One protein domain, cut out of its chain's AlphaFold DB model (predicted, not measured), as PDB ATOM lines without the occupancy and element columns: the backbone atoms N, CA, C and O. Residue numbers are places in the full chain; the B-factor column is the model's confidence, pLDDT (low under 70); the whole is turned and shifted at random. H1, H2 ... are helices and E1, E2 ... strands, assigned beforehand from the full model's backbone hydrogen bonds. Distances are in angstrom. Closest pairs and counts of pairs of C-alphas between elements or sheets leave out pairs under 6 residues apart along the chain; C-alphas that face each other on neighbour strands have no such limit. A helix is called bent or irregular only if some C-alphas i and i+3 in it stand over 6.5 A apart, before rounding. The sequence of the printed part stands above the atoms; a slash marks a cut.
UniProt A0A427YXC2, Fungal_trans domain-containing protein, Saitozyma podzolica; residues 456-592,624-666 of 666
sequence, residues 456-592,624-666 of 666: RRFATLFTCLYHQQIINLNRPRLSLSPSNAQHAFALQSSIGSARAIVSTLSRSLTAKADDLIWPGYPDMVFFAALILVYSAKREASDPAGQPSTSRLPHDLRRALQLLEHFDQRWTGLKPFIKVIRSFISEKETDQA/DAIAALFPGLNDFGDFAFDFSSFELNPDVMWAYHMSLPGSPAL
ATOM      1  N   ARG A 456      40.224 -19.322 -20.284       88.44
ATOM      2  CA  ARG A 456      39.666 -20.110 -19.162       88.44
ATOM      3  C   ARG A 456      38.695 -19.321 -18.285       88.44
ATOM      4  O   ARG A 456      37.722 -19.877 -17.792       88.44
ATOM      5  N   ARG A 457      38.892 -18.005 -18.160       88.38
ATOM      6  CA  ARG A 457      37.957 -17.104 -17.451       88.38
ATOM      7  C   ARG A 457      36.566 -17.049 -18.091       88.38
ATOM      8  O   ARG A 457      35.609 -16.660 -17.438       88.38
ATOM      9  N   PHE A 458      36.465 -17.447 -19.355       92.56
ATOM     10  CA  PHE A 458      35.237 -17.491 -20.141       92.56
ATOM     11  C   PHE A 458      34.811 -18.935 -20.439       92.56
ATOM     12  O   PHE A 458      34.058 -19.168 -21.384       92.56
ATOM     13  N   ALA A 459      35.283 -19.915 -19.657       92.00
ATOM     14  CA  ALA A 459      34.998 -21.325 -19.910       92.00
ATOM     15  C   ALA A 459      33.492 -21.618 -19.907       92.00
ATOM     16  O   ALA A 459      32.992 -22.267 -20.827       92.00
ATOM     17  N   THR A 460      32.758 -21.068 -18.933       93.88
ATOM     18  CA  THR A 460      31.290 -21.140 -18.858       93.88
ATOM     19  C   THR A 460      30.646 -20.637 -20.152       93.88
ATOM     20  O   THR A 460      29.828 -21.338 -20.750       93.88
ATOM     21  N   LEU A 461      31.077 -19.465 -20.633       95.69
ATOM     22  CA  LEU A 461      30.561 -18.849 -21.854       95.69
ATOM     23  C   LEU A 461      30.837 -19.709 -23.088       95.69
ATOM     24  O   LEU A 461      29.906 -20.046 -23.816       95.69
ATOM     25  N   PHE A 462      32.093 -20.085 -23.332       96.31
ATOM     26  CA  PHE A 462      32.457 -20.841 -24.531       96.31
ATOM     27  C   PHE A 462      31.850 -22.247 -24.544       96.31
ATOM     28  O   PHE A 462      31.434 -22.702 -25.607       96.31
ATOM     29  N   THR A 463      31.705 -22.889 -23.381       95.75
ATOM     30  CA  THR A 463      30.984 -24.167 -23.248       95.75
ATOM     31  C   THR A 463      29.514 -24.016 -23.633       95.75
ATOM     32  O   THR A 463      28.975 -24.823 -24.388       95.75
ATOM     33  N   CYS A 464      28.849 -22.961 -23.157       96.69
ATOM     34  CA  CYS A 464      27.448 -22.726 -23.499       96.69
ATOM     35  C   CYS A 464      27.278 -22.354 -24.977       96.69
ATOM     36  O   CYS A 464      26.387 -22.887 -25.630       96.69
ATOM     37  N   LEU A 465      28.153 -21.506 -25.531       96.06
ATOM     38  CA  LEU A 465      28.139 -21.157 -26.956       96.06
ATOM     39  C   LEU A 465      28.349 -22.386 -27.845       96.06
ATOM     40  O   LEU A 465      27.633 -22.537 -28.831       96.06
ATOM     41  N   TYR A 466      29.278 -23.275 -27.482       96.88
ATOM     42  CA  TYR A 466      29.498 -24.548 -28.169       96.88
ATOM     43  C   TYR A 466      28.205 -25.362 -28.267       96.88
ATOM     44  O   TYR A 466      27.716 -25.652 -29.360       96.88
ATOM     45  N   HIS A 467      27.615 -25.680 -27.114       96.88
ATOM     46  CA  HIS A 467      26.413 -26.503 -27.043       96.88
ATOM     47  C   HIS A 467      25.194 -25.824 -27.671       96.88
ATOM     48  O   HIS A 467      24.385 -26.505 -28.302       96.88
ATOM     49  N   GLN A 468      25.087 -24.497 -27.578       94.69
ATOM     50  CA  GLN A 468      24.051 -23.749 -28.284       94.69
ATOM     51  C   GLN A 468      24.201 -23.903 -29.801       94.69
ATOM     52  O   GLN A 468      23.206 -24.129 -30.485       94.69
ATOM     53  N   GLN A 469      25.422 -23.852 -30.344       93.06
ATOM     54  CA  GLN A 469      25.604 -24.083 -31.777       93.06
ATOM     55  C   GLN A 469      25.334 -25.523 -32.186       93.06
ATOM     56  O   GLN A 469      24.753 -25.739 -33.246       93.06
ATOM     57  N   ILE A 470      25.659 -26.514 -31.353       93.88
ATOM     58  CA  ILE A 470      25.239 -27.897 -31.617       93.88
ATOM     59  C   ILE A 470      23.717 -27.992 -31.755       93.88
ATOM     60  O   ILE A 470      23.231 -28.601 -32.709       93.88
ATOM     61  N   ILE A 471      22.971 -27.372 -30.839       91.25
ATOM     62  CA  ILE A 471      21.506 -27.319 -30.896       91.25
ATOM     63  C   ILE A 471      21.043 -26.630 -32.186       91.25
ATOM     64  O   ILE A 471      20.225 -27.190 -32.916       91.25
ATOM     65  N   ASN A 472      21.605 -25.464 -32.513       86.38
ATOM     66  CA  ASN A 472      21.232 -24.700 -33.705       86.38
ATOM     67  C   ASN A 472      21.459 -25.492 -35.004       86.38
ATOM     68  O   ASN A 472      20.572 -25.536 -35.853       86.38
ATOM     69  N   LEU A 473      22.606 -26.168 -35.141       88.12
ATOM     70  CA  LEU A 473      22.930 -26.993 -36.313       88.12
ATOM     71  C   LEU A 473      22.030 -28.229 -36.448       88.12
ATOM     72  O   LEU A 473      21.830 -28.738 -37.551       88.12
ATOM     73  N   ASN A 474      21.496 -28.732 -35.334       88.38
ATOM     74  CA  ASN A 474      20.592 -29.878 -35.323       88.38
ATOM     75  C   ASN A 474      19.124 -29.486 -35.525       88.38
ATOM     76  O   ASN A 474      18.341 -30.336 -35.947       88.38
ATOM     77  N   ARG A 475      18.746 -28.223 -35.279       82.56
ATOM     78  CA  ARG A 475      17.353 -27.748 -35.329       82.56
ATOM     79  C   ARG A 475      16.610 -28.134 -36.619       82.56
ATOM     80  O   ARG A 475      15.513 -28.663 -36.486       82.56
ATOM     81  N   PRO A 476      17.173 -27.989 -37.839       80.00
ATOM     82  CA  PRO A 476      16.467 -28.389 -39.064       80.00
ATOM     83  C   PRO A 476      16.125 -29.885 -39.113       80.00
ATOM     84  O   PRO A 476      15.109 -30.275 -39.679       80.00
ATOM     85  N   ARG A 477      16.965 -30.730 -38.501       82.19
ATOM     86  CA  ARG A 477      16.779 -32.188 -38.455       82.19
ATOM     87  C   ARG A 477      15.777 -32.618 -37.383       82.19
ATOM     88  O   ARG A 477      15.231 -33.712 -37.485       82.19
ATOM     89  N   LEU A 478      15.516 -31.773 -36.381       82.81
ATOM     90  CA  LEU A 478      14.495 -32.026 -35.355       82.81
ATOM     91  C   LEU A 478      13.067 -31.928 -35.909       82.81
ATOM     92  O   LEU A 478      12.179 -32.564 -35.350       82.81
ATOM     93  N   SER A 479      12.877 -31.211 -37.020       79.69
ATOM     94  CA  SER A 479      11.599 -31.120 -37.743       79.69
ATOM     95  C   SER A 479      11.369 -32.258 -38.746       79.69
ATOM     96  O   SER A 479      10.322 -32.316 -39.384       79.69
ATOM     97  N   LEU A 480      12.335 -33.168 -38.929       79.50
ATOM     98  CA  LEU A 480      12.149 -34.345 -39.784       79.50
ATOM     99  C   LEU A 480      11.231 -35.379 -39.123       79.50
ATOM    100  O   LEU A 480      11.060 -35.400 -37.905       79.50
ATOM    101  N   SER A 481      10.699 -36.298 -39.937       80.75
ATOM    102  CA  SER A 481       9.877 -37.402 -39.437       80.75
ATOM    103  C   SER A 481      10.598 -38.175 -38.317       80.75
ATOM    104  O   SER A 481      11.775 -38.521 -38.479       80.75
ATOM    105  N   PRO A 482       9.894 -38.531 -37.223       78.69
ATOM    106  CA  PRO A 482      10.415 -39.352 -36.130       78.69
ATOM    107  C   PRO A 482      11.084 -40.664 -36.551       78.69
ATOM    108  O   PRO A 482      11.964 -41.148 -35.847       78.69
ATOM    109  N   SER A 483      10.665 -41.226 -37.688       80.94
ATOM    110  CA  SER A 483      11.197 -42.470 -38.257       80.94
ATOM    111  C   SER A 483      12.597 -42.324 -38.870       80.94
ATOM    112  O   SER A 483      13.270 -43.319 -39.138       80.94
ATOM    113  N   ASN A 484      13.057 -41.093 -39.102       86.06
ATOM    114  CA  ASN A 484      14.325 -40.822 -39.762       86.06
ATOM    115  C   ASN A 484      15.506 -40.937 -38.778       86.06
ATOM    116  O   ASN A 484      15.518 -40.311 -37.719       86.06
ATOM    117  N   ALA A 485      16.560 -41.666 -39.152       88.19
ATOM    118  CA  ALA A 485      17.775 -41.783 -38.338       88.19
ATOM    119  C   ALA A 485      18.458 -40.425 -38.067       88.19
ATOM    120  O   ALA A 485      19.036 -40.220 -36.996       88.19
ATOM    121  N   GLN A 486      18.365 -39.474 -39.005       86.94
ATOM    122  CA  GLN A 486      18.881 -38.114 -38.827       86.94
ATOM    123  C   GLN A 486      18.147 -37.368 -37.714       86.94
ATOM    124  O   GLN A 486      18.782 -36.631 -36.959       86.94
ATOM    125  N   HIS A 487      16.833 -37.588 -37.597       87.88
ATOM    126  CA  HIS A 487      16.032 -37.057 -36.500       87.88
ATOM    127  C   HIS A 487      16.536 -37.617 -35.167       87.88
ATOM    128  O   HIS A 487      16.902 -36.853 -34.274       87.88
ATOM    129  N   ALA A 488      16.632 -38.947 -35.058       87.56
ATOM    130  CA  ALA A 488      17.041 -39.618 -33.825       87.56
ATOM    131  C   ALA A 488      18.429 -39.159 -33.341       87.56
ATOM    132  O   ALA A 488      18.603 -38.836 -32.162       87.56
ATOM    133  N   PHE A 489      19.406 -39.059 -34.250       91.06
ATOM    134  CA  PHE A 489      20.737 -38.535 -33.934       91.06
ATOM    135  C   PHE A 489      20.690 -37.069 -33.478       91.06
ATOM    136  O   PHE A 489      21.270 -36.720 -32.446       91.06
ATOM    137  N   ALA A 490      19.987 -36.212 -34.227       90.19
ATOM    138  CA  ALA A 490      19.856 -34.794 -33.908       90.19
ATOM    139  C   ALA A 490      19.208 -34.581 -32.534       90.19
ATOM    140  O   ALA A 490      19.679 -33.748 -31.757       90.19
ATOM    141  N   LEU A 491      18.179 -35.365 -32.205       90.44
ATOM    142  CA  LEU A 491      17.515 -35.337 -30.907       90.44
ATOM    143  C   LEU A 491      18.481 -35.708 -29.777       90.44
ATOM    144  O   LEU A 491      18.637 -34.926 -28.842       90.44
ATOM    145  N   GLN A 492      19.190 -36.835 -29.875       93.38
ATOM    146  CA  GLN A 492      20.132 -37.261 -28.827       93.38
ATOM    147  C   GLN A 492      21.289 -36.270 -28.634       93.38
ATOM    148  O   GLN A 492      21.631 -35.913 -27.504       93.38
ATOM    149  N   SER A 493      21.846 -35.747 -29.730       94.19
ATOM    150  CA  SER A 493      22.891 -34.716 -29.693       94.19
ATOM    151  C   SER A 493      22.401 -33.411 -29.040       94.19
ATOM    152  O   SER A 493      23.126 -32.782 -28.256       94.19
ATOM    153  N   SER A 494      21.146 -33.030 -29.297       94.50
ATOM    154  CA  SER A 494      20.517 -31.838 -28.715       94.50
ATOM    155  C   SER A 494      20.186 -32.023 -27.234       94.50
ATOM    156  O   SER A 494      20.427 -31.109 -26.454       94.50
ATOM    157  N   ILE A 495      19.732 -33.209 -26.809       93.69
ATOM    158  CA  ILE A 495      19.520 -33.549 -25.391       93.69
ATOM    159  C   ILE A 495      20.836 -33.458 -24.612       93.69
ATOM    160  O   ILE A 495      20.879 -32.852 -23.538       93.69
ATOM    161  N   GLY A 496      21.912 -34.050 -25.144       95.50
ATOM    162  CA  GLY A 496      23.238 -33.987 -24.527       95.50
ATOM    163  C   GLY A 496      23.704 -32.542 -24.337       95.50
ATOM    164  O   GLY A 496      24.117 -32.160 -23.241       95.50
ATOM    165  N   SER A 497      23.540 -31.719 -25.372       96.94
ATOM    166  CA  SER A 497      23.908 -30.300 -25.344       96.94
ATOM    167  C   SER A 497      23.030 -29.469 -24.404       96.94
ATOM    168  O   SER A 497      23.552 -28.681 -23.620       96.94
ATOM    169  N   ALA A 498      21.714 -29.698 -24.394       96.56
ATOM    170  CA  ALA A 498      20.774 -29.036 -23.491       96.56
ATOM    171  C   ALA A 498      21.122 -29.299 -22.016       96.56
ATOM    172  O   ALA A 498      21.198 -28.372 -21.206       96.56
ATOM    173  N   ARG A 499      21.418 -30.558 -21.664       96.00
ATOM    174  CA  ARG A 499      21.853 -30.920 -20.304       96.00
ATOM    175  C   ARG A 499      23.199 -30.303 -19.945       96.00
ATOM    176  O   ARG A 499      23.374 -29.883 -18.800       96.00
ATOM    177  N   ALA A 500      24.136 -30.237 -20.890       96.50
ATOM    178  CA  ALA A 500      25.441 -29.629 -20.669       96.50
ATOM    179  C   ALA A 500      25.337 -28.119 -20.394       96.50
ATOM    180  O   ALA A 500      25.975 -27.644 -19.453       96.50
ATOM    181  N   ILE A 501      24.480 -27.389 -21.121       97.12
ATOM    182  CA  ILE A 501      24.184 -25.966 -20.868       97.12
ATOM    183  C   ILE A 501      23.645 -25.780 -19.447       97.12
ATOM    184  O   ILE A 501      24.259 -25.079 -18.639       97.12
ATOM    185  N   VAL A 502      22.538 -26.457 -19.111       96.94
ATOM    186  CA  VAL A 502      21.893 -26.322 -17.793       96.94
ATOM    187  C   VAL A 502      22.865 -26.707 -16.678       96.94
ATOM    188  O   VAL A 502      23.014 -25.977 -15.704       96.94
ATOM    189  N   SER A 503      23.594 -27.816 -16.826       95.69
ATOM    190  CA  SER A 503      24.554 -28.260 -15.814       95.69
ATOM    191  C   SER A 503      25.726 -27.299 -15.628       95.69
ATOM    192  O   SER A 503      26.189 -27.140 -14.499       95.69
ATOM    193  N   THR A 504      26.238 -26.703 -16.704       95.50
ATOM    194  CA  THR A 504      27.383 -25.782 -16.646       95.50
ATOM    195  C   THR A 504      26.986 -24.485 -15.953       95.50
ATOM    196  O   THR A 504      27.653 -24.071 -15.004       95.50
ATOM    197  N   LEU A 505      25.846 -23.908 -16.340       96.44
ATOM    198  CA  LEU A 505      25.323 -22.690 -15.725       96.44
ATOM    199  C   LEU A 505      24.917 -22.914 -14.264       96.44
ATOM    200  O   LEU A 505      25.276 -22.111 -13.409       96.44
ATOM    201  N   SER A 506      24.250 -24.027 -13.931       95.44
ATOM    202  CA  SER A 506      23.905 -24.342 -12.534       95.44
ATOM    203  C   SER A 506      25.144 -24.489 -11.645       95.44
ATOM    204  O   SER A 506      25.116 -24.084 -10.480       95.44
ATOM    205  N   ARG A 507      26.238 -25.057 -12.176       93.38
ATOM    206  CA  ARG A 507      27.506 -25.190 -11.447       93.38
ATOM    207  C   ARG A 507      28.136 -23.826 -11.178       93.38
ATOM    208  O   ARG A 507      28.507 -23.574 -10.036       93.38
ATOM    209  N   SER A 508      28.214 -22.959 -12.190       92.06
ATOM    210  CA  SER A 508      28.718 -21.583 -12.034       92.06
ATOM    211  C   SER A 508      27.857 -20.785 -11.040       92.06
ATOM    212  O   SER A 508      28.400 -20.182 -10.113       92.06
ATOM    213  N   LEU A 509      26.524 -20.909 -11.112       91.75
ATOM    214  CA  LEU A 509      25.606 -20.273 -10.162       91.75
ATOM    215  C   LEU A 509      25.846 -20.744  -8.718       91.75
ATOM    216  O   LEU A 509      25.938 -19.929  -7.802       91.75
ATOM    217  N   THR A 510      25.986 -22.055  -8.506       89.88
ATOM    218  CA  THR A 510      26.223 -22.633  -7.169       89.88
ATOM    219  C   THR A 510      27.597 -22.249  -6.621       89.88
ATOM    220  O   THR A 510      27.738 -21.981  -5.428       89.88
ATOM    221  N   ALA A 511      28.604 -22.164  -7.492       88.06
ATOM    222  CA  ALA A 511      29.938 -21.683  -7.151       88.06
ATOM    223  C   ALA A 511      29.982 -20.169  -6.867       88.06
ATOM    224  O   ALA A 511      31.031 -19.672  -6.461       88.06
ATOM    225  N   LYS A 512      28.867 -19.441  -7.066       79.62
ATOM    226  CA  LYS A 512      28.796 -17.970  -7.032       79.62
ATOM    227  C   LYS A 512      29.868 -17.333  -7.914       79.62
ATOM    228  O   LYS A 512      30.481 -16.332  -7.542       79.62
ATOM    229  N   ALA A 513      30.136 -17.968  -9.047       73.06
ATOM    230  CA  ALA A 513      31.150 -17.496  -9.955       73.06
ATOM    231  C   ALA A 513      30.656 -16.206 -10.640       73.06
ATOM    232  O   ALA A 513      29.477 -16.039 -10.951       73.06
ATOM    233  N   ASP A 514      31.567 -15.246 -10.789       69.38
ATOM    234  CA  ASP A 514      31.268 -13.872 -11.220       69.38
ATOM    235  C   ASP A 514      31.156 -13.738 -12.762       69.38
ATOM    236  O   ASP A 514      31.322 -12.663 -13.345       69.38
ATOM    237  N   ASP A 515      30.919 -14.861 -13.445       73.56
ATOM    238  CA  ASP A 515      31.048 -15.090 -14.888       73.56
ATOM    239  C   ASP A 515      29.698 -15.296 -15.611       73.56
ATOM    240  O   ASP A 515      29.650 -15.490 -16.831       73.56
ATOM    241  N   LEU A 516      28.574 -15.161 -14.897       89.94
ATOM    242  CA  LEU A 516      27.217 -15.257 -15.454       89.94
ATOM    243  C   LEU A 516      26.720 -13.951 -16.107       89.94
ATOM    244  O   LEU A 516      25.604 -13.495 -15.868       89.94
ATOM    245  N   ILE A 517      27.554 -13.322 -16.937       90.62
ATOM    246  CA  ILE A 517      27.297 -11.987 -17.517       90.62
ATOM    247  C   ILE A 517      26.673 -11.992 -18.914       90.62
ATOM    248  O   ILE A 517      26.310 -10.935 -19.426       90.62
ATOM    249  N   TRP A 518      26.580 -13.152 -19.563       94.88
ATOM    250  CA  TRP A 518      26.205 -13.210 -20.970       94.88
ATOM    251  C   TRP A 518      24.689 -13.079 -21.165       94.88
ATOM    252  O   TRP A 518      23.938 -13.908 -20.644       94.88
ATOM    253  N   PRO A 519      24.216 -12.101 -21.960       92.81
ATOM    254  CA  PRO A 519      22.792 -11.828 -22.114       92.81
ATOM    255  C   PRO A 519      22.039 -12.946 -22.823       92.81
ATOM    256  O   PRO A 519      20.831 -12.990 -22.671       92.81
ATOM    257  N   GLY A 520      22.708 -13.844 -23.558       91.69
ATOM    258  CA  GLY A 520      22.067 -14.981 -24.232       91.69
ATOM    259  C   GLY A 520      21.815 -16.210 -23.345       91.69
ATOM    260  O   GLY A 520      21.172 -17.155 -23.792       91.69
ATOM    261  N   TYR A 521      22.309 -16.250 -22.099       95.00
ATOM    262  CA  TYR A 521      22.087 -17.412 -21.223       95.00
ATOM    263  C   TYR A 521      20.606 -17.727 -20.947       95.00
ATOM    264  O   TYR A 521      20.270 -18.913 -20.953       95.00
ATOM    265  N   PRO A 522      19.708 -16.743 -20.729       92.56
ATOM    266  CA  PRO A 522      18.286 -17.024 -20.550       92.56
ATOM    267  C   PRO A 522      17.677 -17.787 -21.731       92.56
ATOM    268  O   PRO A 522      16.961 -18.763 -21.511       92.56
ATOM    269  N   ASP A 523      18.007 -17.402 -22.966       88.06
ATOM    270  CA  ASP A 523      17.468 -18.045 -24.169       88.06
ATOM    271  C   ASP A 523      18.028 -19.465 -24.310       88.06
ATOM    272  O   ASP A 523      17.272 -20.409 -24.532       88.06
ATOM    273  N   MET A 524      19.332 -19.652 -24.061       93.69
ATOM    274  CA  MET A 524      19.970 -20.978 -24.050       93.69
ATOM    275  C   MET A 524      19.303 -21.931 -23.045       93.69
ATOM    276  O   MET A 524      19.047 -23.092 -23.363       93.69
ATOM    277  N   VAL A 525      19.004 -21.454 -21.829       95.62
ATOM    278  CA  VAL A 525      18.331 -22.251 -20.788       95.62
ATOM    279  C   VAL A 525      16.891 -22.567 -21.180       95.62
ATOM    280  O   VAL A 525      16.449 -23.706 -21.013       95.62
ATOM    281  N   PHE A 526      16.167 -21.587 -21.718       89.75
ATOM    282  CA  PHE A 526      14.792 -21.774 -22.162       89.75
ATOM    283  C   PHE A 526      14.704 -22.810 -23.292       89.75
ATOM    284  O   PHE A 526      13.963 -23.787 -23.174       89.75
ATOM    285  N   PHE A 527      15.533 -22.688 -24.332       87.69
ATOM    286  CA  PHE A 527      15.591 -23.659 -25.426       87.69
ATOM    287  C   PHE A 527      16.040 -25.047 -24.974       87.69
ATOM    288  O   PHE A 527      15.468 -26.048 -25.409       87.69
ATOM    289  N   ALA A 528      17.023 -25.129 -24.074       92.88
ATOM    290  CA  ALA A 528      17.435 -26.398 -23.487       92.88
ATOM    291  C   ALA A 528      16.257 -27.093 -22.788       92.88
ATOM    292  O   ALA A 528      16.042 -28.287 -22.991       92.88
ATOM    293  N   ALA A 529      15.452 -26.356 -22.018       91.31
ATOM    294  CA  ALA A 529      14.277 -26.910 -21.354       91.31
ATOM    295  C   ALA A 529      13.211 -27.395 -22.355       91.31
ATOM    296  O   ALA A 529      12.695 -28.501 -22.185       91.31
ATOM    297  N   LEU A 530      12.937 -26.642 -23.429       87.44
ATOM    298  CA  LEU A 530      12.006 -27.067 -24.487       87.44
ATOM    299  C   LEU A 530      12.450 -28.365 -25.175       87.44
ATOM    300  O   LEU A 530      11.634 -29.263 -25.373       87.44
ATOM    301  N   ILE A 531      13.744 -28.508 -25.481       89.19
ATOM    302  CA  ILE A 531      14.310 -29.737 -26.067       89.19
ATOM    303  C   ILE A 531      14.124 -30.928 -25.128       89.19
ATOM    304  O   ILE A 531      13.771 -32.021 -25.573       89.19
ATOM    305  N   LEU A 532      14.337 -30.732 -23.826       90.75
ATOM    306  CA  LEU A 532      14.170 -31.794 -22.837       90.75
ATOM    307  C   LEU A 532      12.704 -32.218 -22.705       90.75
ATOM    308  O   LEU A 532      12.428 -33.418 -22.669       90.75
ATOM    309  N   VAL A 533      11.766 -31.271 -22.710       88.06
ATOM    310  CA  VAL A 533      10.324 -31.573 -22.728       88.06
ATOM    311  C   VAL A 533       9.943 -32.311 -24.007       88.06
ATOM    312  O   VAL A 533       9.319 -33.368 -23.924       88.06
ATOM    313  N   TYR A 534      10.373 -31.821 -25.172       84.88
ATOM    314  CA  TYR A 534      10.145 -32.484 -26.459       84.88
ATOM    315  C   TYR A 534      10.663 -33.928 -26.457       84.88
ATOM    316  O   TYR A 534       9.941 -34.847 -26.841       84.88
ATOM    317  N   SER A 535      11.880 -34.152 -25.951       85.56
ATOM    318  CA  SER A 535      12.450 -35.499 -25.861       85.56
ATOM    319  C   SER A 535      11.643 -36.430 -24.959       85.56
ATOM    320  O   SER A 535      11.356 -37.559 -25.348       85.56
ATOM    321  N   ALA A 536      11.217 -35.952 -23.789       84.25
ATOM    322  CA  ALA A 536      10.473 -36.760 -22.835       84.25
ATOM    323  C   ALA A 536       9.065 -37.102 -23.333       84.25
ATOM    324  O   ALA A 536       8.590 -38.210 -23.094       84.25
ATOM    325  N   LYS A 537       8.413 -36.175 -24.048       78.12
ATOM    326  CA  LYS A 537       7.133 -36.443 -24.716       78.12
ATOM    327  C   LYS A 537       7.272 -37.578 -25.722       78.12
ATOM    328  O   LYS A 537       6.463 -38.496 -25.727       78.12
ATOM    329  N   ARG A 538       8.336 -37.555 -26.522       78.25
ATOM    330  CA  ARG A 538       8.589 -38.597 -27.519       78.25
ATOM    331  C   ARG A 538       8.906 -39.955 -26.913       78.25
ATOM    332  O   ARG A 538       8.413 -40.953 -27.419       78.25
ATOM    333  N   GLU A 539       9.689 -39.994 -25.838       77.94
ATOM    334  CA  GLU A 539       9.936 -41.236 -25.098       77.94
ATOM    335  C   GLU A 539       8.641 -41.823 -24.512       77.94
ATOM    336  O   GLU A 539       8.503 -43.039 -24.460       77.94
ATOM    337  N   ALA A 540       7.686 -40.984 -24.096       73.31
ATOM    338  CA  ALA A 540       6.397 -41.439 -23.571       73.31
ATOM    339  C   ALA A 540       5.457 -41.995 -24.656       73.31
ATOM    340  O   ALA A 540       4.629 -42.853 -24.362       73.31
ATOM    341  N   SER A 541       5.575 -41.515 -25.897       72.56
ATOM    342  CA  SER A 541       4.789 -42.002 -27.038       72.56
ATOM    343  C   SER A 541       5.358 -43.269 -27.688       72.56
ATOM    344  O   SER A 541       4.679 -43.858 -28.525       72.56
ATOM    345  N   ASP A 542       6.583 -43.685 -27.348       71.00
ATOM    346  CA  ASP A 542       7.208 -44.891 -27.899       71.00
ATOM    347  C   ASP A 542       6.777 -46.146 -27.105       71.00
ATOM    348  O   ASP A 542       7.182 -46.312 -25.952       71.00
ATOM    349  N   PRO A 543       5.996 -47.068 -27.702       61.03
ATOM    350  CA  PRO A 543       5.511 -48.266 -27.019       61.03
ATOM    351  C   PRO A 543       6.618 -49.260 -26.620       61.03
ATOM    352  O   PRO A 543       6.352 -50.168 -25.832       61.03
ATOM    353  N   ALA A 544       7.844 -49.119 -27.142       61.56
ATOM    354  CA  ALA A 544       8.990 -49.974 -26.812       61.56
ATOM    355  C   ALA A 544       9.965 -49.351 -25.787       61.56
ATOM    356  O   ALA A 544      10.882 -50.033 -25.317       61.56
ATOM    357  N   GLY A 545       9.794 -48.072 -25.439       55.66
ATOM    358  CA  GLY A 545      10.703 -47.332 -24.566       55.66
ATOM    359  C   GLY A 545      10.417 -47.544 -23.077       55.66
ATOM    360  O   GLY A 545       9.291 -47.388 -22.611       55.66
ATOM    361  N   GLN A 546      11.449 -47.840 -22.277       51.97
ATOM    362  CA  GLN A 546      11.346 -47.630 -20.829       51.97
ATOM    363  C   GLN A 546      11.283 -46.118 -20.561       51.97
ATOM    364  O   GLN A 546      12.159 -45.398 -21.052       51.97
ATOM    365  N   PRO A 547      10.319 -45.612 -19.769       54.16
ATOM    366  CA  PRO A 547      10.205 -44.185 -19.506       54.16
ATOM    367  C   PRO A 547      11.430 -43.705 -18.719       54.16
ATOM    368  O   PRO A 547      11.494 -43.804 -17.494       54.16
ATOM    369  N   SER A 548      12.398 -43.105 -19.412       54.31
ATOM    370  CA  SER A 548      13.551 -42.430 -18.801       54.31
ATOM    371  C   SER A 548      13.179 -41.025 -18.301       54.31
ATOM    372  O   SER A 548      14.020 -40.140 -18.129       54.31
ATOM    373  N   THR A 549      11.896 -40.818 -17.990       59.62
ATOM    374  CA  THR A 549      11.300 -39.538 -17.599       59.62
ATOM    375  C   THR A 549      11.650 -39.122 -16.167       59.62
ATOM    376  O   THR A 549      11.281 -38.020 -15.748       59.62
ATOM    377  N   SER A 550      12.380 -39.945 -15.409       64.88
ATOM    378  CA  SER A 550      12.757 -39.666 -14.015       64.88
ATOM    379  C   SER A 550      13.660 -38.436 -13.866       64.88
ATOM    380  O   SER A 550      13.591 -37.742 -12.854       64.88
ATOM    381  N   ARG A 551      14.473 -38.116 -14.883       80.94
ATOM    382  CA  ARG A 551      15.430 -36.993 -14.837       80.94
ATOM    383  C   ARG A 551      14.832 -35.641 -15.228       80.94
ATOM    384  O   ARG A 551      15.321 -34.614 -14.763       80.94
ATOM    385  N   LEU A 552      13.762 -35.627 -16.027       85.69
ATOM    386  CA  LEU A 552      13.170 -34.390 -16.551       85.69
ATOM    387  C   LEU A 552      12.774 -33.381 -15.453       85.69
ATOM    388  O   LEU A 552      13.167 -32.224 -15.577       85.69
ATOM    389  N   PRO A 553      12.068 -33.756 -14.362       87.19
ATOM    390  CA  PRO A 553      11.673 -32.785 -13.338       87.19
ATOM    391  C   PRO A 553      12.878 -32.112 -12.678       87.19
ATOM    392  O   PRO A 553      12.845 -30.925 -12.376       87.19
ATOM    393  N   HIS A 554      13.962 -32.860 -12.469       89.88
ATOM    394  CA  HIS A 554      15.199 -32.316 -11.922       89.88
ATOM    395  C   HIS A 554      15.856 -31.324 -12.893       89.88
ATOM    396  O   HIS A 554      16.278 -30.244 -12.481       89.88
ATOM    397  N   ASP A 555      15.908 -31.656 -14.185       91.25
ATOM    398  CA  ASP A 555      16.460 -30.768 -15.211       91.25
ATOM    399  C   ASP A 555      15.635 -29.475 -15.354       91.25
ATOM    400  O   ASP A 555      16.212 -28.387 -15.381       91.25
ATOM    401  N   LEU A 556      14.300 -29.569 -15.337       93.19
ATOM    402  CA  LEU A 556      13.408 -28.406 -15.403       93.19
ATOM    403  C   LEU A 556      13.494 -27.521 -14.157       93.19
ATOM    404  O   LEU A 556      13.513 -26.300 -14.286       93.19
ATOM    405  N   ARG A 557      13.613 -28.098 -12.956       94.12
ATOM    406  CA  ARG A 557      13.821 -27.312 -11.726       94.12
ATOM    407  C   ARG A 557      15.143 -26.544 -11.757       94.12
ATOM    408  O   ARG A 557      15.172 -25.388 -11.345       94.12
ATOM    409  N   ARG A 558      16.221 -27.141 -12.285       95.12
ATOM    410  CA  ARG A 558      17.500 -26.433 -12.485       95.12
ATOM    411  C   ARG A 558      17.368 -25.289 -13.488       95.12
ATOM    412  O   ARG A 558      17.854 -24.194 -13.219       95.12
ATOM    413  N   ALA A 559      16.695 -25.524 -14.616       96.00
ATOM    414  CA  ALA A 559      16.423 -24.483 -15.603       96.00
ATOM    415  C   ALA A 559      15.584 -23.337 -15.009       96.00
ATOM    416  O   ALA A 559      15.910 -22.170 -15.210       96.00
ATOM    417  N   LEU A 560      14.558 -23.658 -14.213       95.56
ATOM    418  CA  LEU A 560      13.717 -22.674 -13.532       95.56
ATOM    419  C   LEU A 560      14.527 -21.804 -12.558       95.56
ATOM    420  O   LEU A 560      14.437 -20.584 -12.631       95.56
ATOM    421  N   GLN A 561      15.369 -22.410 -11.714       95.56
ATOM    422  CA  GLN A 561      16.243 -21.674 -10.788       95.56
ATOM    423  C   GLN A 561      17.194 -20.716 -11.518       95.56
ATOM    424  O   GLN A 561      17.420 -19.597 -11.060       95.56
ATOM    425  N   LEU A 562      17.743 -21.141 -12.661       95.88
ATOM    426  CA  LEU A 562      18.592 -20.292 -13.498       95.88
ATOM    427  C   LEU A 562      17.815 -19.101 -14.067       95.88
ATOM    428  O   LEU A 562      18.279 -17.968 -13.963       95.88
ATOM    429  N   LEU A 563      16.627 -19.333 -14.632       94.62
ATOM    430  CA  LEU A 563      15.788 -18.264 -15.183       94.62
ATOM    431  C   LEU A 563      15.331 -17.276 -14.100       94.62
ATOM    432  O   LEU A 563      15.361 -16.071 -14.330       94.62
ATOM    433  N   GLU A 564      14.966 -17.761 -12.912       93.50
ATOM    434  CA  GLU A 564      14.608 -16.921 -11.760       93.50
ATOM    435  C   GLU A 564      15.794 -16.085 -11.257       93.50
ATOM    436  O   GLU A 564      15.613 -14.933 -10.865       93.50
ATOM    437  N   HIS A 565      17.014 -16.628 -11.299       92.25
ATOM    438  CA  HIS A 565      18.223 -15.855 -11.017       92.25
ATOM    439  C   HIS A 565      18.451 -14.765 -12.073       92.25
ATOM    440  O   HIS A 565      18.712 -13.613 -11.729       92.25
ATOM    441  N   PHE A 566      18.307 -15.102 -13.354       92.06
ATOM    442  CA  PHE A 566      18.502 -14.159 -14.453       92.06
ATOM    443  C   PHE A 566      17.446 -13.044 -14.508       92.06
ATOM    444  O   PHE A 566      17.788 -11.929 -14.904       92.06
ATOM    445  N   ASP A 567      16.208 -13.287 -14.056       90.56
ATOM    446  CA  ASP A 567      15.131 -12.274 -14.005       90.56
ATOM    447  C   ASP A 567      15.457 -11.116 -13.044       90.56
ATOM    448  O   ASP A 567      14.917 -10.020 -13.176       90.56
ATOM    449  N   GLN A 568      16.402 -11.314 -12.113       86.50
ATOM    450  CA  GLN A 568      16.897 -10.253 -11.226       86.50
ATOM    451  C   GLN A 568      17.710  -9.191 -11.976       86.50
ATOM    452  O   GLN A 568      17.755  -8.037 -11.551       86.50
ATOM    453  N   ARG A 569      18.370  -9.588 -13.071       85.62
ATOM    454  CA  ARG A 569      19.222  -8.721 -13.895       85.62
ATOM    455  C   ARG A 569      18.503  -8.248 -15.147       85.62
ATOM    456  O   ARG A 569      18.571  -7.069 -15.487       85.62
ATOM    457  N   TRP A 570      17.853  -9.168 -15.850       87.56
ATOM    458  CA  TRP A 570      17.198  -8.890 -17.117       87.56
ATOM    459  C   TRP A 570      15.691  -8.985 -16.968       87.56
ATOM    460  O   TRP A 570      15.144 -10.038 -16.654       87.56
ATOM    461  N   THR A 571      15.011  -7.877 -17.237       79.88
ATOM    462  CA  THR A 571      13.555  -7.825 -17.184       79.88
ATOM    463  C   THR A 571      12.939  -8.546 -18.385       79.88
ATOM    464  O   THR A 571      13.529  -8.629 -19.461       79.88
ATOM    465  N   GLY A 572      11.724  -9.070 -18.207       76.69
ATOM    466  CA  GLY A 572      10.971  -9.713 -19.288       76.69
ATOM    467  C   GLY A 572      11.150 -11.230 -19.395       76.69
ATOM    468  O   GLY A 572      10.678 -11.806 -20.366       76.69
ATOM    469  N   LEU A 573      11.757 -11.894 -18.401       84.50
ATOM    470  CA  LEU A 573      11.896 -13.360 -18.380       84.50
ATOM    471  C   LEU A 573      10.701 -14.079 -17.730       84.50
ATOM    472  O   LEU A 573      10.586 -15.303 -17.809       84.50
ATOM    473  N   LYS A 574       9.758 -13.333 -17.141       84.00
ATOM    474  CA  LYS A 574       8.522 -13.873 -16.544       84.00
ATOM    475  C   LYS A 574       7.731 -14.822 -17.461       84.00
ATOM    476  O   LYS A 574       7.264 -15.837 -16.940       84.00
ATOM    477  N   PRO A 575       7.574 -14.564 -18.778       79.62
ATOM    478  CA  PRO A 575       6.932 -15.519 -19.678       79.62
ATOM    479  C   PRO A 575       7.676 -16.859 -19.733       79.62
ATOM    480  O   PRO A 575       7.048 -17.901 -19.574       79.62
ATOM    481  N   PHE A 576       9.011 -16.849 -19.843       83.25
ATOM    482  CA  PHE A 576       9.824 -18.074 -19.901       83.25
ATOM    483  C   PHE A 576       9.663 -18.883 -18.610       83.25
ATOM    484  O   PHE A 576       9.394 -20.082 -18.642       83.25
ATOM    485  N   ILE A 577       9.745 -18.201 -17.464       86.88
ATOM    486  CA  ILE A 577       9.551 -18.788 -16.131       86.88
ATOM    487  C   ILE A 577       8.164 -19.427 -16.008       86.88
ATOM    488  O   ILE A 577       8.046 -20.544 -15.504       86.88
ATOM    489  N   LYS A 578       7.108 -18.741 -16.468       84.44
ATOM    490  CA  LYS A 578       5.730 -19.250 -16.424       84.44
ATOM    491  C   LYS A 578       5.592 -20.553 -17.215       84.44
ATOM    492  O   LYS A 578       5.010 -21.498 -16.691       84.44
ATOM    493  N   VAL A 579       6.160 -20.607 -18.420       82.69
ATOM    494  CA  VAL A 579       6.117 -21.790 -19.294       82.69
ATOM    495  C   VAL A 579       6.880 -22.969 -18.696       82.69
ATOM    496  O   VAL A 579       6.354 -24.071 -18.620       82.69
ATOM    497  N   ILE A 580       8.097 -22.760 -18.193       86.62
ATOM    498  CA  ILE A 580       8.847 -23.868 -17.577       86.62
ATOM    499  C   ILE A 580       8.154 -24.372 -16.306       86.62
ATOM    500  O   ILE A 580       8.166 -25.572 -16.028       86.62
ATOM    501  N   ARG A 581       7.510 -23.481 -15.544       88.06
ATOM    502  CA  ARG A 581       6.771 -23.859 -14.335       88.06
ATOM    503  C   ARG A 581       5.537 -24.713 -14.645       88.06
ATOM    504  O   ARG A 581       5.287 -25.646 -13.884       88.06
ATOM    505  N   SER A 582       4.813 -24.455 -15.741       84.88
ATOM    506  CA  SER A 582       3.639 -25.267 -16.105       84.88
ATOM    507  C   SER A 582       4.011 -26.721 -16.415       84.88
ATOM    508  O   SER A 582       3.343 -27.634 -15.934       84.88
ATOM    509  N   PHE A 583       5.153 -26.954 -17.078       83.38
ATOM    510  CA  PHE A 583       5.662 -28.309 -17.344       83.38
ATOM    511  C   PHE A 583       6.015 -29.105 -16.080       83.38
ATOM    512  O   PHE A 583       6.057 -30.336 -16.112       83.38
ATOM    513  N   ILE A 584       6.310 -28.425 -14.968       83.44
ATOM    514  CA  ILE A 584       6.602 -29.081 -13.687       83.44
ATOM    515  C   ILE A 584       5.295 -29.452 -12.979       83.44
ATOM    516  O   ILE A 584       5.167 -30.586 -12.519       83.44
ATOM    517  N   SER A 585       4.327 -28.529 -12.918       74.00
ATOM    518  CA  SER A 585       3.063 -28.742 -12.199       74.00
ATOM    519  C   SER A 585       2.197 -29.847 -12.802       74.00
ATOM    520  O   SER A 585       1.620 -30.630 -12.053       74.00
ATOM    521  N   GLU A 586       2.141 -29.959 -14.131       63.56
ATOM    522  CA  GLU A 586       1.335 -30.984 -14.822       63.56
ATOM    523  C   GLU A 586       1.823 -32.409 -14.514       63.56
ATOM    524  O   GLU A 586       1.042 -33.341 -14.326       63.56
ATOM    525  N   LYS A 587       3.136 -32.581 -14.346       59.44
ATOM    526  CA  LYS A 587       3.718 -33.887 -14.036       59.44
ATOM    527  C   LYS A 587       3.544 -34.295 -12.571       59.44
ATOM    528  O   LYS A 587       3.548 -35.485 -12.256       59.44
ATOM    529  N   GLU A 588       3.408 -33.324 -11.670       58.09
ATOM    530  CA  GLU A 588       3.080 -33.584 -10.265       58.09
ATOM    531  C   GLU A 588       1.605 -34.011 -10.116       58.09
ATOM    532  O   GLU A 588       1.311 -34.878  -9.291       58.09
ATOM    533  N   THR A 589       0.699 -33.521 -10.975       52.16
ATOM    534  CA  THR A 589      -0.697 -33.995 -11.041       52.16
ATOM    535  C   THR A 589      -0.838 -35.403 -11.630       52.16
ATOM    536  O   THR A 589      -1.592 -36.204 -11.075       52.16
ATOM    537  N   ASP A 590      -0.055 -35.765 -12.654       49.91
ATOM    538  CA  ASP A 590      -0.055 -37.126 -13.222       49.91
ATOM    539  C   ASP A 590       0.442 -38.191 -12.230       49.91
ATOM    540  O   ASP A 590      -0.044 -39.323 -12.220       49.91
ATOM    541  N   GLN A 591       1.388 -37.842 -11.349       48.56
ATOM    542  CA  GLN A 591       1.869 -38.756 -10.302       48.56
ATOM    543  C   GLN A 591       0.877 -38.915  -9.140       48.56
ATOM    544  O   GLN A 591       0.854 -39.970  -8.504       48.56
ATOM    545  N   ALA A 592       0.044 -37.906  -8.868       40.28
ATOM    546  CA  ALA A 592      -0.961 -37.954  -7.805       40.28
ATOM    547  C   ALA A 592      -2.238 -38.720  -8.214       40.28
ATOM    548  O   ALA A 592      -2.859 -39.361  -7.368       40.28
ATOM    549  N   ASP A 624      -4.603 -37.089 -30.780       33.03
ATOM    550  CA  ASP A 624      -5.456 -37.279 -29.598       33.03
ATOM    551  C   ASP A 624      -4.674 -37.796 -28.373       33.03
ATOM    552  O   ASP A 624      -4.975 -37.429 -27.237       33.03
ATOM    553  N   ALA A 625      -3.619 -38.594 -28.578       38.72
ATOM    554  CA  ALA A 625      -2.761 -39.083 -27.494       38.72
ATOM    555  C   ALA A 625      -1.816 -37.991 -26.946       38.72
ATOM    556  O   ALA A 625      -1.526 -37.958 -25.748       38.72
ATOM    557  N   ILE A 626      -1.362 -37.073 -27.809       35.53
ATOM    558  CA  ILE A 626      -0.500 -35.935 -27.448       35.53
ATOM    559  C   ILE A 626      -1.291 -34.864 -26.683       35.53
ATOM    560  O   ILE A 626      -0.776 -34.310 -25.707       35.53
ATOM    561  N   ALA A 627      -2.541 -34.605 -27.079       36.53
ATOM    562  CA  ALA A 627      -3.449 -33.704 -26.371       36.53
ATOM    563  C   ALA A 627      -3.893 -34.260 -25.003       36.53
ATOM    564  O   ALA A 627      -4.095 -33.489 -24.064       36.53
ATOM    565  N   ALA A 628      -4.001 -35.589 -24.870       38.41
ATOM    566  CA  ALA A 628      -4.446 -36.255 -23.645       38.41
ATOM    567  C   ALA A 628      -3.408 -36.254 -22.508       38.41
ATOM    568  O   ALA A 628      -3.797 -36.233 -21.344       38.41
ATOM    569  N   LEU A 629      -2.107 -36.265 -22.820       39.81
ATOM    570  CA  LEU A 629      -1.041 -36.237 -21.806       39.81
ATOM    571  C   LEU A 629      -0.781 -34.830 -21.248       39.81
ATOM    572  O   LEU A 629      -0.261 -34.708 -20.147       39.81
ATOM    573  N   PHE A 630      -1.120 -33.773 -21.998       44.62
ATOM    574  CA  PHE A 630      -0.904 -32.389 -21.570       44.62
ATOM    575  C   PHE A 630      -1.946 -31.424 -22.177       44.62
ATOM    576  O   PHE A 630      -1.673 -30.757 -23.185       44.62
ATOM    577  N   PRO A 631      -3.158 -31.337 -21.604       39.31
ATOM    578  CA  PRO A 631      -4.215 -30.492 -22.146       39.31
ATOM    579  C   PRO A 631      -3.880 -28.995 -21.984       39.31
ATOM    580  O   PRO A 631      -3.792 -28.490 -20.869       39.31
ATOM    581  N   GLY A 632      -3.723 -28.276 -23.108       47.12
ATOM    582  CA  GLY A 632      -3.516 -26.813 -23.152       47.12
ATOM    583  C   GLY A 632      -2.139 -26.331 -23.638       47.12
ATOM    584  O   GLY A 632      -1.854 -25.140 -23.573       47.12
ATOM    585  N   LEU A 633      -1.283 -27.229 -24.137       47.53
ATOM    586  CA  LEU A 633       0.150 -26.963 -24.334       47.53
ATOM    587  C   LEU A 633       0.561 -26.272 -25.650       47.53
ATOM    588  O   LEU A 633       1.749 -26.034 -25.852       47.53
ATOM    589  N   ASN A 634      -0.387 -25.983 -26.543       47.97
ATOM    590  CA  ASN A 634      -0.104 -25.350 -27.838       47.97
ATOM    591  C   ASN A 634      -0.259 -23.820 -27.809       47.97
ATOM    592  O   ASN A 634       0.021 -23.182 -28.816       47.97
ATOM    593  N   ASP A 635      -0.679 -23.237 -26.683       48.47
ATOM    594  CA  ASP A 635      -0.962 -21.806 -26.555       48.47
ATOM    595  C   ASP A 635      -0.246 -21.229 -25.320       48.47
ATOM    596  O   ASP A 635      -0.700 -21.352 -24.179       48.47
ATOM    597  N   PHE A 636       0.929 -20.628 -25.532       52.28
ATOM    598  CA  PHE A 636       1.725 -19.978 -24.486       52.28
ATOM    599  C   PHE A 636       1.448 -18.470 -24.399       52.28
ATOM    600  O   PHE A 636       2.333 -17.682 -24.044       52.28
ATOM    601  N   GLY A 637       0.218 -18.042 -24.693       58.06
ATOM    602  CA  GLY A 637      -0.203 -16.643 -24.665       58.06
ATOM    603  C   GLY A 637       0.266 -15.862 -25.892       58.06
ATOM    604  O   GLY A 637      -0.559 -15.476 -26.705       58.06
ATOM    605  N   ASP A 638       1.576 -15.623 -26.017       47.06
ATOM    606  CA  ASP A 638       2.177 -14.832 -27.113       47.06
ATOM    607  C   ASP A 638       2.860 -15.703 -28.197       47.06
ATOM    608  O   ASP A 638       3.461 -15.173 -29.139       47.06
ATOM    609  N   PHE A 639       2.852 -17.034 -28.050       51.53
ATOM    610  CA  PHE A 639       3.447 -17.969 -29.011       51.53
ATOM    611  C   PHE A 639       2.845 -19.375 -28.912       51.53
ATOM    612  O   PHE A 639       2.513 -19.841 -27.821       51.53
ATOM    613  N   ALA A 640       2.824 -20.092 -30.033       55.97
ATOM    614  CA  ALA A 640       2.490 -21.508 -30.104       55.97
ATOM    615  C   ALA A 640       3.761 -22.325 -30.393       55.97
ATOM    616  O   ALA A 640       4.452 -22.073 -31.378       55.97
ATOM    617  N   PHE A 641       4.112 -23.297 -29.544       62.03
ATOM    618  CA  PHE A 641       5.183 -24.257 -29.853       62.03
ATOM    619  C   PHE A 641       4.568 -25.611 -30.173       62.03
ATOM    620  O   PHE A 641       3.993 -26.265 -29.303       62.03
ATOM    621  N   ASP A 642       4.716 -26.035 -31.419       63.12
ATOM    622  CA  ASP A 642       4.256 -27.325 -31.884       63.12
ATOM    623  C   ASP A 642       5.297 -28.399 -31.552       63.12
ATOM    624  O   ASP A 642       6.335 -28.553 -32.202       63.12
ATOM    625  N   PHE A 643       5.002 -29.178 -30.513       67.81
ATOM    626  CA  PHE A 643       5.830 -30.309 -30.103       67.81
ATOM    627  C   PHE A 643       5.749 -31.508 -31.058       67.81
ATOM    628  O   PHE A 643       6.486 -32.465 -30.839       67.81
ATOM    629  N   SER A 644       4.900 -31.498 -32.088       59.56
ATOM    630  CA  SER A 644       4.870 -32.548 -33.112       59.56
ATOM    631  C   SER A 644       5.915 -32.287 -34.207       59.56
ATOM    632  O   SER A 644       6.752 -33.151 -34.478       59.56
ATOM    633  N   SER A 645       5.950 -31.066 -34.746       59.44
ATOM    634  CA  SER A 645       6.881 -30.618 -35.795       59.44
ATOM    635  C   SER A 645       8.172 -29.976 -35.262       59.44
ATOM    636  O   SER A 645       9.106 -29.715 -36.024       59.44
ATOM    637  N   PHE A 646       8.262 -29.751 -33.943       64.25
ATOM    638  CA  PHE A 646       9.323 -28.963 -33.301       64.25
ATOM    639  C   PHE A 646       9.414 -27.540 -33.887       64.25
ATOM    640  O   PHE A 646      10.496 -26.965 -34.039       64.25
ATOM    641  N   GLU A 647       8.263 -26.971 -34.242       60.88
ATOM    642  CA  GLU A 647       8.149 -25.627 -34.797       60.88
ATOM    643  C   GLU A 647       7.639 -24.645 -33.746       60.88
ATOM    644  O   GLU A 647       6.801 -24.957 -32.905       60.88
ATOM    645  N   LEU A 648       8.157 -23.421 -33.802       58.44
ATOM    646  CA  LEU A 648       7.632 -22.307 -33.025       58.44
ATOM    647  C   LEU A 648       6.838 -21.432 -33.991       58.44
ATOM    648  O   LEU A 648       7.434 -20.840 -34.890       58.44
ATOM    649  N   ASN A 649       5.527 -21.353 -33.802       55.72
ATOM    650  CA  ASN A 649       4.631 -20.483 -34.544       55.72
ATOM    651  C   ASN A 649       4.444 -19.173 -33.763       55.72
ATOM    652  O   ASN A 649       3.935 -19.181 -32.639       55.72
ATOM    653  N   PRO A 650       4.908 -18.042 -34.311       49.03
ATOM    654  CA  PRO A 650       4.840 -16.775 -33.613       49.03
ATOM    655  C   PRO A 650       3.468 -16.116 -33.781       49.03
ATOM    656  O   PRO A 650       3.092 -15.761 -34.896       49.03
ATOM    657  N   ASP A 651       2.776 -15.839 -32.677       40.53
ATOM    658  CA  ASP A 651       1.566 -14.999 -32.693       40.53
ATOM    659  C   ASP A 651       1.896 -13.501 -32.572       40.53
ATOM    660  O   ASP A 651       1.053 -12.630 -32.799       40.53
ATOM    661  N   VAL A 652       3.158 -13.167 -32.268       39.56
ATOM    662  CA  VAL A 652       3.643 -11.790 -32.112       39.56
ATOM    663  C   VAL A 652       4.952 -11.578 -32.881       39.56
ATOM    664  O   VAL A 652       5.816 -12.448 -32.940       39.56
ATOM    665  N   MET A 653       5.151 -10.371 -33.428       40.00
ATOM    666  CA  MET A 653       6.343  -9.971 -34.202       40.00
ATOM    667  C   MET A 653       7.692 -10.239 -33.513       40.00
ATOM    668  O   MET A 653       8.697 -10.314 -34.208       40.00
ATOM    669  N   TRP A 654       7.751 -10.349 -32.180       39.06
ATOM    670  CA  TRP A 654       8.994 -10.693 -31.477       39.06
ATOM    671  C   TRP A 654       9.306 -12.199 -31.526       39.06
ATOM    672  O   TRP A 654      10.470 -12.571 -31.469       39.06
ATOM    673  N   ALA A 655       8.294 -13.060 -31.668       36.41
ATOM    674  CA  ALA A 655       8.459 -14.507 -31.762       36.41
ATOM    675  C   ALA A 655       8.872 -14.956 -33.180       36.41
ATOM    676  O   ALA A 655       9.455 -16.030 -33.330       36.41
ATOM    677  N   TYR A 656       8.665 -14.111 -34.205       40.31
ATOM    678  CA  TYR A 656       9.162 -14.316 -35.583       40.31
ATOM    679  C   TYR A 656      10.680 -14.555 -35.647       40.31
ATOM    680  O   TYR A 656      11.205 -15.148 -36.583       40.31
ATOM    681  N   HIS A 657      11.378 -14.078 -34.624       40.78
ATOM    682  CA  HIS A 657      12.821 -14.121 -34.455       40.78
ATOM    683  C   HIS A 657      13.334 -15.475 -33.945       40.78
ATOM    684  O   HIS A 657      14.480 -15.845 -34.176       40.78
ATOM    685  N   MET A 658      12.449 -16.242 -33.308       39.69
ATOM    686  CA  MET A 658      12.711 -17.558 -32.720       39.69
ATOM    687  C   MET A 658      12.158 -18.696 -33.606       39.69
ATOM    688  O   MET A 658      12.466 -19.879 -33.406       39.69
ATOM    689  N   SER A 659      11.336 -18.339 -34.597       40.78
ATOM    690  CA  SER A 659      10.721 -19.232 -35.570       40.78
ATOM    691  C   SER A 659      11.574 -19.313 -36.837       40.78
ATOM    692  O   SER A 659      11.505 -18.451 -37.712       40.78
ATOM    693  N   LEU A 660      12.366 -20.374 -36.981       43.47
ATOM    694  CA  LEU A 660      12.729 -20.832 -38.320       43.47
ATOM    695  C   LEU A 660      11.627 -21.792 -38.777       43.47
ATOM    696  O   LEU A 660      11.388 -22.761 -38.044       43.47
ATOM    697  N   PRO A 661      10.960 -21.527 -39.922       40.62
ATOM    698  CA  PRO A 661       9.950 -22.432 -40.459       40.62
ATOM    699  C   PRO A 661      10.564 -23.817 -40.644       40.62
ATOM    700  O   PRO A 661      11.779 -23.920 -40.889       40.62
ATOM    701  N   GLY A 662       9.731 -24.853 -40.523       39.72
ATOM    702  CA  GLY A 662      10.121 -26.236 -40.761       39.72
ATOM    703  C   GLY A 662      10.995 -26.374 -41.996       39.72
ATOM    704  O   GLY A 662      10.856 -25.628 -42.976       39.72
ATOM    705  N   SER A 663      11.945 -27.309 -41.946       39.03
ATOM    706  CA  SER A 663      12.684 -27.650 -43.155       39.03
ATOM    707  C   SER A 663      11.651 -28.002 -44.230       39.03
ATOM    708  O   SER A 663      10.818 -28.873 -43.967       39.03
ATOM    709  N   PRO A 664      11.672 -27.370 -45.424       36.62
ATOM    710  CA  PRO A 664      10.955 -27.955 -46.546       36.62
ATOM    711  C   PRO A 664      11.432 -29.404 -46.637       36.62
ATOM    712  O   PRO A 664      12.620 -29.658 -46.400       36.62
ATOM    713  N   ALA A 665      10.491 -30.329 -46.840       36.84
ATOM    714  CA  ALA A 665      10.783 -31.754 -46.920       36.84
ATOM    715  C   ALA A 665      12.067 -31.955 -47.743       36.84
ATOM    716  O   ALA A 665      12.125 -31.505 -48.889       36.84
ATOM    717  N   LEU A 666      13.105 -32.495 -47.089       37.50
ATOM    718  CA  LEU A 666      14.386 -32.816 -47.721       37.50
ATOM    719  C   LEU A 666      14.182 -33.809 -48.863       37.50
ATOM    720  O   LEU A 666      13.390 -34.761 -48.659       37.50
TER     721      LEU A 666
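AT A GLANCE: This is residues 456 to 592 and 624 to 666 of the 666 residues of the protein "Fungal_trans domain-containing protein" of Saitozyma podzolica (UniProt A0A427YXC2). Helix H3 runs through the middle of a helical body: H4 and H5 lie along it as an up-and-down bundle of three helices, while the long helical hairpin of H1 and H2 packs on H3 through H2 at a steep tilt. A small hairpin of two strands, E1 and E2, lies to one side of these helices, apart from H1 to H5. The printed part has 180 residues, with six named helices followed by two named strands; E1 and E2 form an antiparallel sheet in the order E1 - E2, and the class is mostly helix. It is compact, with a radius of gyration of the C-alphas of 16.2 A and spans of 46 by 41 by 37 A.

HOW THE PARTS SIT: E1, residues 639 to 642, and E2, residues 647 to 650, form a hairpin over a tight link, antiparallel at 162 degrees. N 640 and O 649 are 3.0 A apart and N 649 and O 640 2.7 A, within hydrogen-bond range. Both strands are apart from H3, residues 521 to 541, the hub, which touches four helices. H6, residues 624 to 629, is near H3 and touches no helix. H4, residues 552 to 566, touches H3 at a shallow tilt of 16 degrees, opposite ways, with C-alphas of Val 525 and Ala 559 closest at 6.0 A. H5, residues 574 to 592, touches H4 at a shallow tilt of 26 degrees, opposite ways, the closest C-alphas being those of Leu 560 and Ile 577, 6.3 A. H2, residues 485 to 510, touches H3 with residues 491 to 502 alone, at a steep tilt of 46 degrees; the closest C-alphas, of Ala 498 and Ala 528, are 4.3 A apart. H1, residues 456 to 478, forms a helical hairpin with H2, its closest C-alphas those of His 467 and Ser 497 at 4.9 A. In H2, H3, H4 and H6 every O i to N i+4 pair is within hydrogen-bond range; in H1 15 of 19 are and in H5 13 of 15.

IN THESE COORDINATES: H1 begins at C-alpha 456 (39.666, -20.110, -19.162) and is 32.2 A long; it is irregular, with C-alphas 457 and 460 7.9 A apart. H2 is 37.5 A long, H3 30.6 A, H4 21.0 A and H5 27.3 A. E2 ends at C-alpha 650 (4.840, -16.775, -33.613).

THE WHOLE: The C-alphas of Arg 456 and Asp 624 are the two farthest apart, 49.4 A. Residues 593 to 623 are not printed, and C-alphas 592 and 624 are 22.3 A apart across this cut. Of the links that are printed whole, none is long. Residues 651 to 666, which end at the chain's last residue, hold no named element. The mean pLDDT of the printed part is 75.7; residue 514 and residues 543 to 550, 586 to 592 and 624 to 666 are under 70.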